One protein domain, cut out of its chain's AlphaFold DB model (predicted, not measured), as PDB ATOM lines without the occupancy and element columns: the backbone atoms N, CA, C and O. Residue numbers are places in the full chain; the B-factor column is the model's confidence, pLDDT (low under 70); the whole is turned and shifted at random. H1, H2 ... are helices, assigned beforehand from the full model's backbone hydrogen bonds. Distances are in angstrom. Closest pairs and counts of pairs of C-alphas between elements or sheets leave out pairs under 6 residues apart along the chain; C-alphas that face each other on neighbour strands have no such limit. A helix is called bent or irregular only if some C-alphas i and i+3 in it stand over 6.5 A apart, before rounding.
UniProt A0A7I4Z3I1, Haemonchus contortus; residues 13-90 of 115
ATOM      1  N   ASN A  13      14.801  53.861  31.286       80.06
ATOM      2  CA  ASN A  13      14.434  52.858  30.292       80.06
ATOM      3  C   ASN A  13      15.504  52.612  29.210       80.06
ATOM      4  O   ASN A  13      15.816  51.457  28.936       80.06
ATOM      5  N   VAL A  14      16.137  53.639  28.632       82.00
ATOM      6  CA  VAL A  14      17.208  53.474  27.626       82.00
ATOM      7  C   VAL A  14      18.456  52.870  28.266       82.00
ATOM      8  O   VAL A  14      19.056  51.951  27.711       82.00
ATOM      9  N   ARG A  15      18.827  53.321  29.469       84.44
ATOM     10  CA  ARG A  15      19.972  52.772  30.214       84.44
ATOM     11  C   ARG A  15      19.731  51.324  30.656       84.44
ATOM     12  O   ARG A  15      20.649  50.510  30.583       84.44
ATOM     13  N   ILE A  16      18.504  50.994  31.058       85.88
ATOM     14  CA  ILE A  16      18.067  49.624  31.351       85.88
ATOM     15  C   ILE A  16      18.134  48.773  30.082       85.88
ATOM     16  O   ILE A  16      18.718  47.696  30.115       85.88
ATOM     17  N   LEU A  17      17.615  49.254  28.950       88.62
ATOM     18  CA  LEU A  17      17.661  48.527  27.678       88.62
ATOM     19  C   LEU A  17      19.099  48.296  27.193       88.62
ATOM     20  O   LEU A  17      19.409  47.212  26.700       88.62
ATOM     21  N   LEU A  18      19.995  49.272  27.374       91.75
ATOM     22  CA  LEU A  18      21.423  49.118  27.081       91.75
ATOM     23  C   LEU A  18      22.076  48.068  27.983       91.75
ATOM     24  O   LEU A  18      22.831  47.231  27.489       91.75
ATOM     25  N   TYR A  19      21.759  48.074  29.282       89.31
ATOM     26  CA  TYR A  19      22.254  47.067  30.219       89.31
ATOM     27  C   TYR A  19      21.735  45.668  29.881       89.31
ATOM     28  O   TYR A  19      22.523  44.728  29.833       89.31
ATOM     29  N   ILE A  20      20.440  45.532  29.585       90.94
ATOM     30  CA  ILE A  20      19.842  44.263  29.163       90.94
ATOM     31  C   ILE A  20      20.539  43.777  27.895       90.94
ATOM     32  O   ILE A  20      21.092  42.685  27.901       90.94
ATOM     33  N   ARG A  21      20.627  44.598  26.842       93.56
ATOM     34  CA  ARG A  21      21.290  44.216  25.583       93.56
ATOM     35  C   ARG A  21      22.751  43.806  25.797       93.56
ATOM     36  O   ARG A  21      23.226  42.865  25.161       93.56
ATOM     37  N   PHE A  22      23.465  44.495  26.684       92.88
ATOM     38  CA  PHE A  22      24.827  44.133  27.066       92.88
ATOM     39  C   PHE A  22      24.875  42.779  27.789       92.88
ATOM     40  O   PHE A  22      25.622  41.897  27.370       92.88
ATOM     41  N   ALA A  23      24.033  42.565  28.802       90.06
ATOM     42  CA  ALA A  23      23.933  41.294  29.516       90.06
ATOM     43  C   ALA A  23      23.547  40.133  28.581       90.06
ATOM     44  O   ALA A  23      24.090  39.036  28.693       90.06
ATOM     45  N   GLU A  24      22.668  40.370  27.606       89.56
ATOM     46  CA  GLU A  24      22.309  39.382  26.588       89.56
ATOM     47  C   GLU A  24      23.467  39.056  25.637       89.56
ATOM     48  O   GLU A  24      23.606  37.906  25.213       89.56
ATOM     49  N   SER A  25      24.304  40.045  25.308       87.50
ATOM     50  CA  SER A  25      25.527  39.852  24.523       87.50
ATOM     51  C   SER A  25      26.537  38.994  25.282       87.50
ATOM     52  O   SER A  25      27.043  38.013  24.739       87.50
ATOM     53  N   GLU A  26      26.777  39.305  26.558       85.81
ATOM     54  CA  GLU A  26      27.665  38.512  27.410       85.81
ATOM     55  C   GLU A  26      27.135  37.088  27.606       85.81
ATOM     56  O   GLU A  26      27.887  36.128  27.449       85.81
ATOM     57  N   ARG A  27      25.824  36.923  27.815       81.56
ATOM     58  CA  ARG A  27      25.174  35.606  27.855       81.56
ATOM     59  C   ARG A  27      25.430  34.808  26.572       81.56
ATOM     60  O   ARG A  27      25.844  33.657  26.657       81.56
ATOM     61  N   LYS A  28      25.253  35.418  25.392       79.81
ATOM     62  CA  LYS A  28      25.533  34.765  24.096       79.81
ATOM     63  C   LYS A  28      27.009  34.405  23.920       79.81
ATOM     64  O   LYS A  28      27.323  33.367  23.342       79.81
ATOM     65  N   LYS A  29      27.931  35.246  24.400       79.06
ATOM     66  CA  LYS A  29      29.373  34.943  24.378       79.06
ATOM     67  C   LYS A  29      29.696  33.748  25.267       79.06
ATOM     68  O   LYS A  29      30.383  32.839  24.812       79.06
ATOM     69  N   VAL A  30      29.171  33.727  26.492       76.31
ATOM     70  CA  VAL A  30      29.331  32.610  27.434       76.31
ATOM     71  C   VAL A  30      28.763  31.322  26.842       76.31
ATOM     72  O   VAL A  30      29.437  30.298  26.857       76.31
ATOM     73  N   GLU A  31      27.580  31.378  26.234       76.56
ATOM     74  CA  GLU A  31      26.969  30.237  25.549       76.56
ATOM     75  C   GLU A  31      27.829  29.708  24.395       76.56
ATOM     76  O   GLU A  31      28.023  28.498  24.266       76.56
ATOM     77  N   LYS A  32      28.417  30.606  23.598       74.50
ATOM     78  CA  LYS A  32      29.331  30.230  22.515       74.50
ATOM     79  C   LYS A  32      30.618  29.581  23.033       74.50
ATOM     80  O   LYS A  32      31.104  28.643  22.408       74.50
ATOM     81  N   VAL A  33      31.177  30.085  24.134       71.25
ATOM     82  CA  VAL A  33      32.411  29.554  24.745       71.25
ATOM     83  C   VAL A  33      32.168  28.188  25.386       71.25
ATOM     84  O   VAL A  33      32.994  27.292  25.247       71.25
ATOM     85  N   LEU A  34      31.040  28.023  26.073       64.69
ATOM     86  CA  LEU A  34      30.715  26.801  26.798       64.69
ATOM     87  C   LEU A  34      30.172  25.700  25.868       64.69
ATOM     88  O   LEU A  34      30.351  24.516  26.154       64.69
ATOM     89  N   GLY A  35      29.569  26.053  24.731       68.00
ATOM     90  CA  GLY A  35      28.925  25.101  23.827       68.00
ATOM     91  C   GLY A  35      27.621  24.544  24.414       68.00
ATOM     92  O   GLY A  35      27.496  24.327  25.616       68.00
ATOM     93  N   GLN A  36      26.625  24.279  23.564       65.81
ATOM     94  CA  GLN A  36      25.260  23.942  24.007       65.81
ATOM     95  C   GLN A  36      25.198  22.764  24.995       65.81
ATOM     96  O   GLN A  36      24.474  22.831  25.984       65.81
ATOM     97  N   LYS A  37      26.005  21.710  24.791       67.69
ATOM     98  CA  LYS A  37      25.992  20.505  25.643       67.69
ATOM     99  C   LYS A  37      26.439  20.750  27.087       67.69
ATOM    100  O   LYS A  37      25.941  20.074  27.986       67.69
ATOM    101  N   SER A  38      27.355  21.689  27.332       73.62
ATOM    102  CA  SER A  38      27.848  21.954  28.691       73.62
ATOM    103  C   SER A  38      26.836  22.736  29.535       73.62
ATOM    104  O   SER A  38      26.847  22.621  30.757       73.62
ATOM    105  N   LEU A  39      25.909  23.461  28.893       82.25
ATOM    106  CA  LEU A  39      24.854  24.234  29.556       82.25
ATOM    107  C   LEU A  39      23.630  23.404  29.951       82.25
ATOM    108  O   LEU A  39      22.846  23.831  30.803       82.25
ATOM    109  N   LEU A  40      23.482  22.198  29.398       88.62
ATOM    110  CA  LEU A  40      22.351  21.325  29.709       88.62
ATOM    111  C   LEU A  40      22.372  20.885  31.174       88.62
ATOM    112  O   LEU A  40      21.335  20.876  31.828       88.62
ATOM    113  N   ARG A  41      23.551  20.551  31.717       89.50
ATOM    114  CA  ARG A  41      23.682  20.068  33.104       89.50
ATOM    115  C   ARG A  41      23.380  21.162  34.133       89.50
ATOM    116  O   ARG A  41      22.523  20.907  34.980       89.50
ATOM    117  N   PRO A  42      23.962  22.377  34.040       90.56
ATOM    118  CA  PRO A  42      23.542  23.510  34.861       90.56
ATOM    119  C   PRO A  42      22.042  23.805  34.751       90.56
ATOM    120  O   PRO A  42      21.386  24.013  35.768       90.56
ATOM    121  N   SER A  43      21.477  23.763  33.538       91.56
ATOM    122  CA  SER A  43      20.044  24.003  33.311       91.56
ATOM    123  C   SER A  43      19.164  22.963  34.010       91.56
ATOM    124  O   SER A  43      18.192  23.312  34.680       91.56
ATOM    125  N   MET A  44      19.527  21.680  33.911       92.69
ATOM    126  CA  MET A  44      18.824  20.597  34.601       92.69
ATOM    127  C   MET A  44      18.917  20.735  36.120       92.69
ATOM    128  O   MET A  44      17.906  20.574  36.802       92.69
ATOM    129  N   TRP A  45      20.099  21.057  36.649       93.62
ATOM    130  CA  TRP A  45      20.296  21.275  38.083       93.62
ATOM    131  C   TRP A  45      19.474  22.461  38.593       93.62
ATOM    132  O   TRP A  45      18.775  22.348  39.597       93.62
ATOM    133  N   TYR A  46      19.465  23.572  37.853       94.12
ATOM    134  CA  TYR A  46      18.652  24.740  38.177       94.12
ATOM    135  C   TYR A  46      17.149  24.415  38.185       94.12
ATOM    136  O   TYR A  46      16.440  24.763  39.128       94.12
ATOM    137  N   ASN A  47      16.652  23.692  37.178       94.62
ATOM    138  CA  ASN A  47      15.259  23.240  37.140       94.62
ATOM    139  C   ASN A  47      14.925  22.276  38.292       94.62
ATOM    140  O   ASN A  47      13.845  22.375  38.871       94.62
ATOM    141  N   PHE A  48      15.851  21.387  38.664       94.25
ATOM    142  CA  PHE A  48      15.697  20.502  39.819       94.25
ATOM    143  C   PHE A  48      15.589  21.289  41.132       94.25
ATOM    144  O   PHE A  48      14.704  21.009  41.937       94.25
ATOM    145  N   LYS A  49      16.425  22.320  41.331       94.44
ATOM    146  CA  LYS A  49      16.358  23.207  42.508       94.44
ATOM    147  C   LYS A  49      15.061  24.017  42.572       94.44
ATOM    148  O   LYS A  49      14.606  24.340  43.662       94.44
ATOM    149  N   GLN A  50      14.434  24.281  41.427       95.56
ATOM    150  CA  GLN A  50      13.088  24.859  41.350       95.56
ATOM    151  C   GLN A  50      11.955  23.842  41.584       95.56
ATOM    152  O   GLN A  50      10.786  24.205  41.489       95.56
ATOM    153  N   GLY A  51      12.265  22.571  41.855       94.06
ATOM    154  CA  GLY A  51      11.269  21.522  42.093       94.06
ATOM    155  C   GLY A  51      10.609  20.966  40.828       94.06
ATOM    156  O   GLY A  51       9.700  20.145  40.934       94.06
ATOM    157  N   LYS A  52      11.064  21.362  39.632       96.06
ATOM    158  CA  LYS A  52      10.542  20.826  38.366       96.06
ATOM    159  C   LYS A  52      10.964  19.375  38.189       96.06
ATOM    160  O   LYS A  52      12.103  19.012  38.480       96.06
ATOM    161  N   SER A  53      10.079  18.560  37.632       94.31
ATOM    162  CA  SER A  53      10.369  17.183  37.234       94.31
ATOM    163  C   SER A  53      11.343  17.108  36.049       94.31
ATOM    164  O   SER A  53      11.554  18.076  35.316       94.31
ATOM    165  N   ALA A  54      11.916  15.922  35.818       92.69
ATOM    166  CA  ALA A  54      12.799  15.683  34.677       92.69
ATOM    167  C   ALA A  54      12.102  15.957  33.332       92.69
ATOM    168  O   ALA A  54      12.713  16.524  32.433       92.69
ATOM    169  N   ALA A  55      10.815  15.611  33.214       93.12
ATOM    170  CA  ALA A  55      10.035  15.827  31.998       93.12
ATOM    171  C   ALA A  55       9.760  17.318  31.738       93.12
ATOM    172  O   ALA A  55       9.852  17.780  30.605       93.12
ATOM    173  N   GLU A  56       9.454  18.094  32.782       94.31
ATOM    174  CA  GLU A  56       9.290  19.551  32.662       94.31
ATOM    175  C   GLU A  56      10.603  20.237  32.296       94.31
ATOM    176  O   GLU A  56      10.623  21.134  31.457       94.31
ATOM    177  N   SER A  57      11.702  19.790  32.901       94.50
ATOM    178  CA  SER A  57      13.040  20.284  32.596       94.50
ATOM    179  C   SER A  57      13.444  19.979  31.160       94.50
ATOM    180  O   SER A  57      13.929  20.870  30.472       94.50
ATOM    181  N   HIS A  58      13.169  18.762  30.683       92.31
ATOM    182  CA  HIS A  58      13.386  18.383  29.292       92.31
ATOM    183  C   HIS A  58      12.620  19.301  28.342       92.31
ATOM    184  O   HIS A  58      13.231  19.883  27.460       92.31
ATOM    185  N   ARG A  59      11.310  19.499  28.551       92.94
ATOM    186  CA  ARG A  59      10.506  20.404  27.710       92.94
ATOM    187  C   ARG A  59      11.068  21.826  27.681       92.94
ATOM    188  O   ARG A  59      11.227  22.383  26.604       92.94
ATOM    189  N   ALA A  60      11.418  22.377  28.843       92.00
ATOM    190  CA  ALA A  60      11.983  23.723  28.937       92.00
ATOM    191  C   ALA A  60      13.344  23.845  28.227       92.00
ATOM    192  O   ALA A  60      13.652  24.872  27.637       92.00
ATOM    193  N   ILE A  61      14.170  22.798  28.286       90.50
ATOM    194  CA  ILE A  61      15.464  22.754  27.600       90.50
ATOM    195  C   ILE A  61      15.264  22.608  26.088       90.50
ATOM    196  O   ILE A  61      15.907  23.329  25.331       90.50
ATOM    197  N   SER A  62      14.361  21.734  25.640       90.00
ATOM    198  CA  SER A  62      14.048  21.544  24.220       90.00
ATOM    199  C   SER A  62      13.471  22.803  23.573       90.00
ATOM    200  O   SER A  62      13.816  23.118  22.440       90.00
ATOM    201  N   GLU A  63      12.665  23.580  24.300       90.12
ATOM    202  CA  GLU A  63      12.131  24.861  23.817       90.12
ATOM    203  C   GLU A  63      13.236  25.894  23.532       90.12
ATOM    204  O   GLU A  63      13.133  26.674  22.587       90.12
ATOM    205  N   VAL A  64      14.316  25.887  24.321       87.50
ATOM    206  CA  VAL A  64      15.427  26.844  24.186       87.50
ATOM    207  C   VAL A  64      16.502  26.353  23.213       87.50
ATOM    208  O   VAL A  64      17.021  27.136  22.420       87.50
ATOM    209  N   TYR A  65      16.857  25.068  23.281       83.94
ATOM    210  CA  TYR A  65      18.017  24.499  22.585       83.94
ATOM    211  C   TYR A  65      17.653  23.579  21.408       83.94
ATOM    212  O   TYR A  65      18.546  23.175  20.664       83.94
ATOM    213  N   GLY A  66      16.370  23.268  21.218       85.62
ATOM    214  CA  GLY A  66      15.865  22.314  20.229       85.62
ATOM    215  C   GLY A  66      15.682  20.899  20.791       85.62
ATOM    216  O   GLY A  66      16.316  20.507  21.772       85.62
ATOM    217  N   ASP A  67      14.822  20.107  20.146       83.56
ATOM    218  CA  ASP A  67      14.448  18.757  20.605       83.56
ATOM    219  C   ASP A  67      15.633  17.780  20.680       83.56
ATOM    220  O   ASP A  67      15.661  16.901  21.539       83.56
ATOM    221  N   GLU A  68      16.652  17.957  19.836       83.44
ATOM    222  CA  GLU A  68      17.846  17.101  19.803       83.44
ATOM    223  C   GLU A  68      18.893  17.458  20.872       83.44
ATOM    224  O   GLU A  68      19.905  16.766  21.016       83.44
ATOM    225  N   ALA A  69      18.678  18.539  21.631       81.50
ATOM    226  CA  ALA A  69      19.665  19.034  22.582       81.50
ATOM    227  C   ALA A  69      19.883  18.073  23.756       81.50
ATOM    228  O   ALA A  69      21.016  17.895  24.202       81.50
ATOM    229  N   LEU A  70      18.819  17.440  24.256       85.75
ATOM    230  CA  LEU A  70      18.863  16.572  25.430       85.75
ATOM    231  C   LEU A  70      18.007  15.330  25.200       85.75
ATOM    232  O   LEU A  70      16.817  15.432  24.953       85.75
ATOM    233  N   LEU A  71      18.598  14.146  25.365       87.50
ATOM    234  CA  LEU A  71      17.831  12.901  25.381       87.50
ATOM    235  C   LEU A  71      17.113  12.741  26.727       87.50
ATOM    236  O   LEU A  71      17.720  12.927  27.787       87.50
ATOM    237  N   GLU A  72      15.861  12.279  26.713       87.94
ATOM    238  CA  GLU A  72      15.080  12.022  27.934       87.94
ATOM    239  C   GLU A  72      15.812  11.088  28.917       87.94
ATOM    240  O   GLU A  72      15.833  11.320  30.131       87.94
ATOM    241  N   SER A  73      16.498  10.069  28.393       89.50
ATOM    242  CA  SER A  73      17.304   9.133  29.185       89.50
ATOM    243  C   SER A  73      18.464   9.817  29.921       89.50
ATOM    244  O   SER A  73      18.738   9.489  31.079       89.50
ATOM    245  N   GLN A  74      19.115  10.803  29.291       88.25
ATOM    246  CA  GLN A  74      20.168  11.603  29.918       88.25
ATOM    247  C   GLN A  74      19.587  12.477  31.028       88.25
ATOM    248  O   GLN A  74      20.118  12.476  32.141       88.25
ATOM    249  N   GLY A  75      18.466  13.154  30.758       90.75
ATOM    250  CA  GLY A  75      17.760  13.961  31.754       90.75
ATOM    251  C   GLY A  75      17.384  13.148  32.992       90.75
ATOM    252  O   GLY A  75      17.695  13.535  34.120       90.75
ATOM    253  N   ARG A  76      16.805  11.958  32.799       92.12
ATOM    254  CA  ARG A  76      16.432  11.061  33.901       92.12
ATOM    255  C   ARG A  76      17.636  10.619  34.738       92.12
ATOM    256  O   ARG A  76      17.538  10.626  35.966       92.12
ATOM    257  N   ARG A  77      18.764  10.270  34.103       91.81
ATOM    258  CA  ARG A  77      20.007   9.877  34.799       91.81
ATOM    259  C   ARG A  77      20.539  11.008  35.683       91.81
ATOM    260  O   ARG A  77      20.881  10.767  36.838       91.81
ATOM    261  N   TRP A  78      20.573  12.238  35.170       92.19
ATOM    262  CA  TRP A  78      21.002  13.408  35.945       92.19
ATOM    263  C   TRP A  78      20.074  13.693  37.124       92.19
ATOM    264  O   TRP A  78      20.530  13.879  38.246       92.19
ATOM    265  N   TYR A  79      18.763  13.617  36.906       93.62
ATOM    266  CA  TYR A  79      17.786  13.801  37.975       93.62
ATOM    267  C   TYR A  79      17.891  12.752  39.086       93.62
ATOM    268  O   TYR A  79      17.678  13.073  40.253       93.62
ATOM    269  N   GLN A  80      18.227  11.504  38.754       93.88
ATOM    270  CA  GLN A  80      18.521  10.486  39.765       93.88
ATOM    271  C   GLN A  80      19.768  10.845  40.582       93.88
ATOM    272  O   GLN A  80      19.736  10.719  41.803       93.88
ATOM    273  N   ARG A  81      20.831  11.354  39.943       92.06
ATOM    274  CA  ARG A  81      22.032  11.828  40.654       92.06
ATOM    275  C   ARG A  81      21.713  12.956  41.632       92.06
ATOM    276  O   ARG A  81      22.090  12.857  42.796       92.06
ATOM    277  N   PHE A  82      20.954  13.961  41.196       92.88
ATOM    278  CA  PHE A  82      20.571  15.082  42.058       92.88
ATOM    279  C   PHE A  82      19.728  14.631  43.258       92.88
ATOM    280  O   PHE A  82      19.952  15.085  44.376       92.88
ATOM    281  N   LYS A  83      18.805  13.678  43.058       93.06
ATOM    282  CA  LYS A  83      18.019  13.078  44.153       93.06
ATOM    283  C   LYS A  83      18.876  12.324  45.169       93.06
ATOM    284  O   LYS A  83      18.522  12.295  46.341       93.06
ATOM    285  N   ASN A  84      19.994  11.756  44.731       93.62
ATOM    286  CA  ASN A  84      20.948  11.070  45.600       93.62
ATOM    287  C   ASN A  84      21.910  12.043  46.312       93.62
ATOM    288  O   ASN A  84      22.841  11.594  46.973       93.62
ATOM    289  N   GLY A  85      21.719  13.361  46.166       90.38
ATOM    290  CA  GLY A  85      22.558  14.390  46.786       90.38
ATOM    291  C   GLY A  85      23.869  14.672  46.048       90.38
ATOM    292  O   GLY A  85      24.678  15.458  46.532       90.38
ATOM    293  N   ASN A  86      24.095  14.067  44.877       89.25
ATOM    294  CA  ASN A  86      25.246  14.398  44.043       89.25
ATOM    295  C   ASN A  86      24.919  15.634  43.194       89.25
ATOM    296  O   ASN A  86      24.184  15.540  42.213       89.25
ATOM    297  N   GLU A  87      25.472  16.783  43.584       86.00
ATOM    298  CA  GLU A  87      25.274  18.069  42.905       86.00
ATOM    299  C   GLU A  87      26.386  18.420  41.904       86.00
ATOM    300  O   GLU A  87      26.365  19.506  41.327       86.00
ATOM    301  N   SER A  88      27.348  17.519  41.671       85.69
ATOM    302  CA  SER A  88      28.387  17.751  40.666       85.69
ATOM    303  C   SER A  88      27.778  17.831  39.264       85.69
ATOM    304  O   SER A  88      26.942  17.009  38.889       85.69
ATOM    305  N   LEU A  89      28.211  18.822  38.481       85.38
ATOM    306  CA  LEU A  89      27.840  18.993  37.069       85.38
ATOM    307  C   LEU A  89      28.882  18.388  36.118       85.38
ATOM    308  O   LEU A  89      28.691  18.361  34.896       85.38
ATOM    309  N   GLU A  90      29.991  17.905  36.666       82.62
ATOM    310  CA  GLU A  90      31.041  17.240  35.913       82.62
ATOM    311  C   GLU A  90      30.665  15.780  35.664       82.62
ATOM    312  O   GLU A  90      29.879  15.172  36.398       82.62
TER     313      GLU A  90
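Overview. This is residues 13 to 90 of the 115 residues of a protein of Haemonchus contortus (UniProt A0A7I4Z3I1). A long helical arm sticks out from a small compact head of three crossed helices: residues 13 to 29 of H1 make the arm, and H2, H3 and H4 make the head, each touching the other two. H1 and H2 meet near their ends as a bent corner, and H2 and H3 fold back on each other as a helical hairpin with H4 packed across them. The printed part has 78 residues with four named helices, H1 to H4 in order along the chain, and no named strand, and its class is all helix. The whole is loose, with a radius of gyration of the C-alphas of 14.6 A, and elongated through the arm, spanning 45 by 24 by 22 A.

Along the chain. Find C-alpha 13 at (14.434, 52.858, 30.292); from there H1, residues 13 to 34, runs 30.9 A to C-alpha 34 at (30.715, 26.801, 26.798), with y falling along the way. After Gly 35 look for H2, residues 36 to 49, 20.5 A long; it is neither bent nor irregular, but only just: C-alphas 38 and 41 are 6.4 A apart. Next come H3, residues 54 to 65, 15.8 A long, and H4, residues 72 to 83, 16.5 A long, which ends at C-alpha 83 at (18.019, 13.078, 44.153).

Arrangement. Start at Glu 31 and Leu 39, the closest C-alphas of H1 and H2 at 7.5 A: these helices are close but not clearly touching, at a steep tilt of 65 degrees, opposite ways. H1 is apart from H3 and from H4. H2 and H3, the hairpin, touch at a steep tilt of 39 degrees, opposite ways, and their closest C-alphas, Asn 47 and Ser 57, are 5.9 A apart. H2 touches H4 at a steep tilt of 47 degrees, the same way, with the C-alphas of Phe 48 and Tyr 79 closest at 7.3 A. H3 touches H4 with residues 54 to 58 alone, at a steep tilt of 56 degrees, opposite ways; the closest C-alphas, Ala 54 and Arg 76, are 5.9 A apart. In H1 and H4 every O i to N i+4 pair is within hydrogen-bond range; in H2 7 of 10 are, and in H3 7 of 8.

Size, cuts and confidence. Look at Val 14 and Asn 84 for the two C-alphas farthest apart, at 46.2 A. Without residues 13 to 29, which stand free, the body spans 31 by 21 by 20 A. The printed part has no cut; the links H1 to H2 and H2 to H3 are tight, and H3 to H4 is short. The mean pLDDT of the printed part is 87.3, and residues 34 to 37 are under 70.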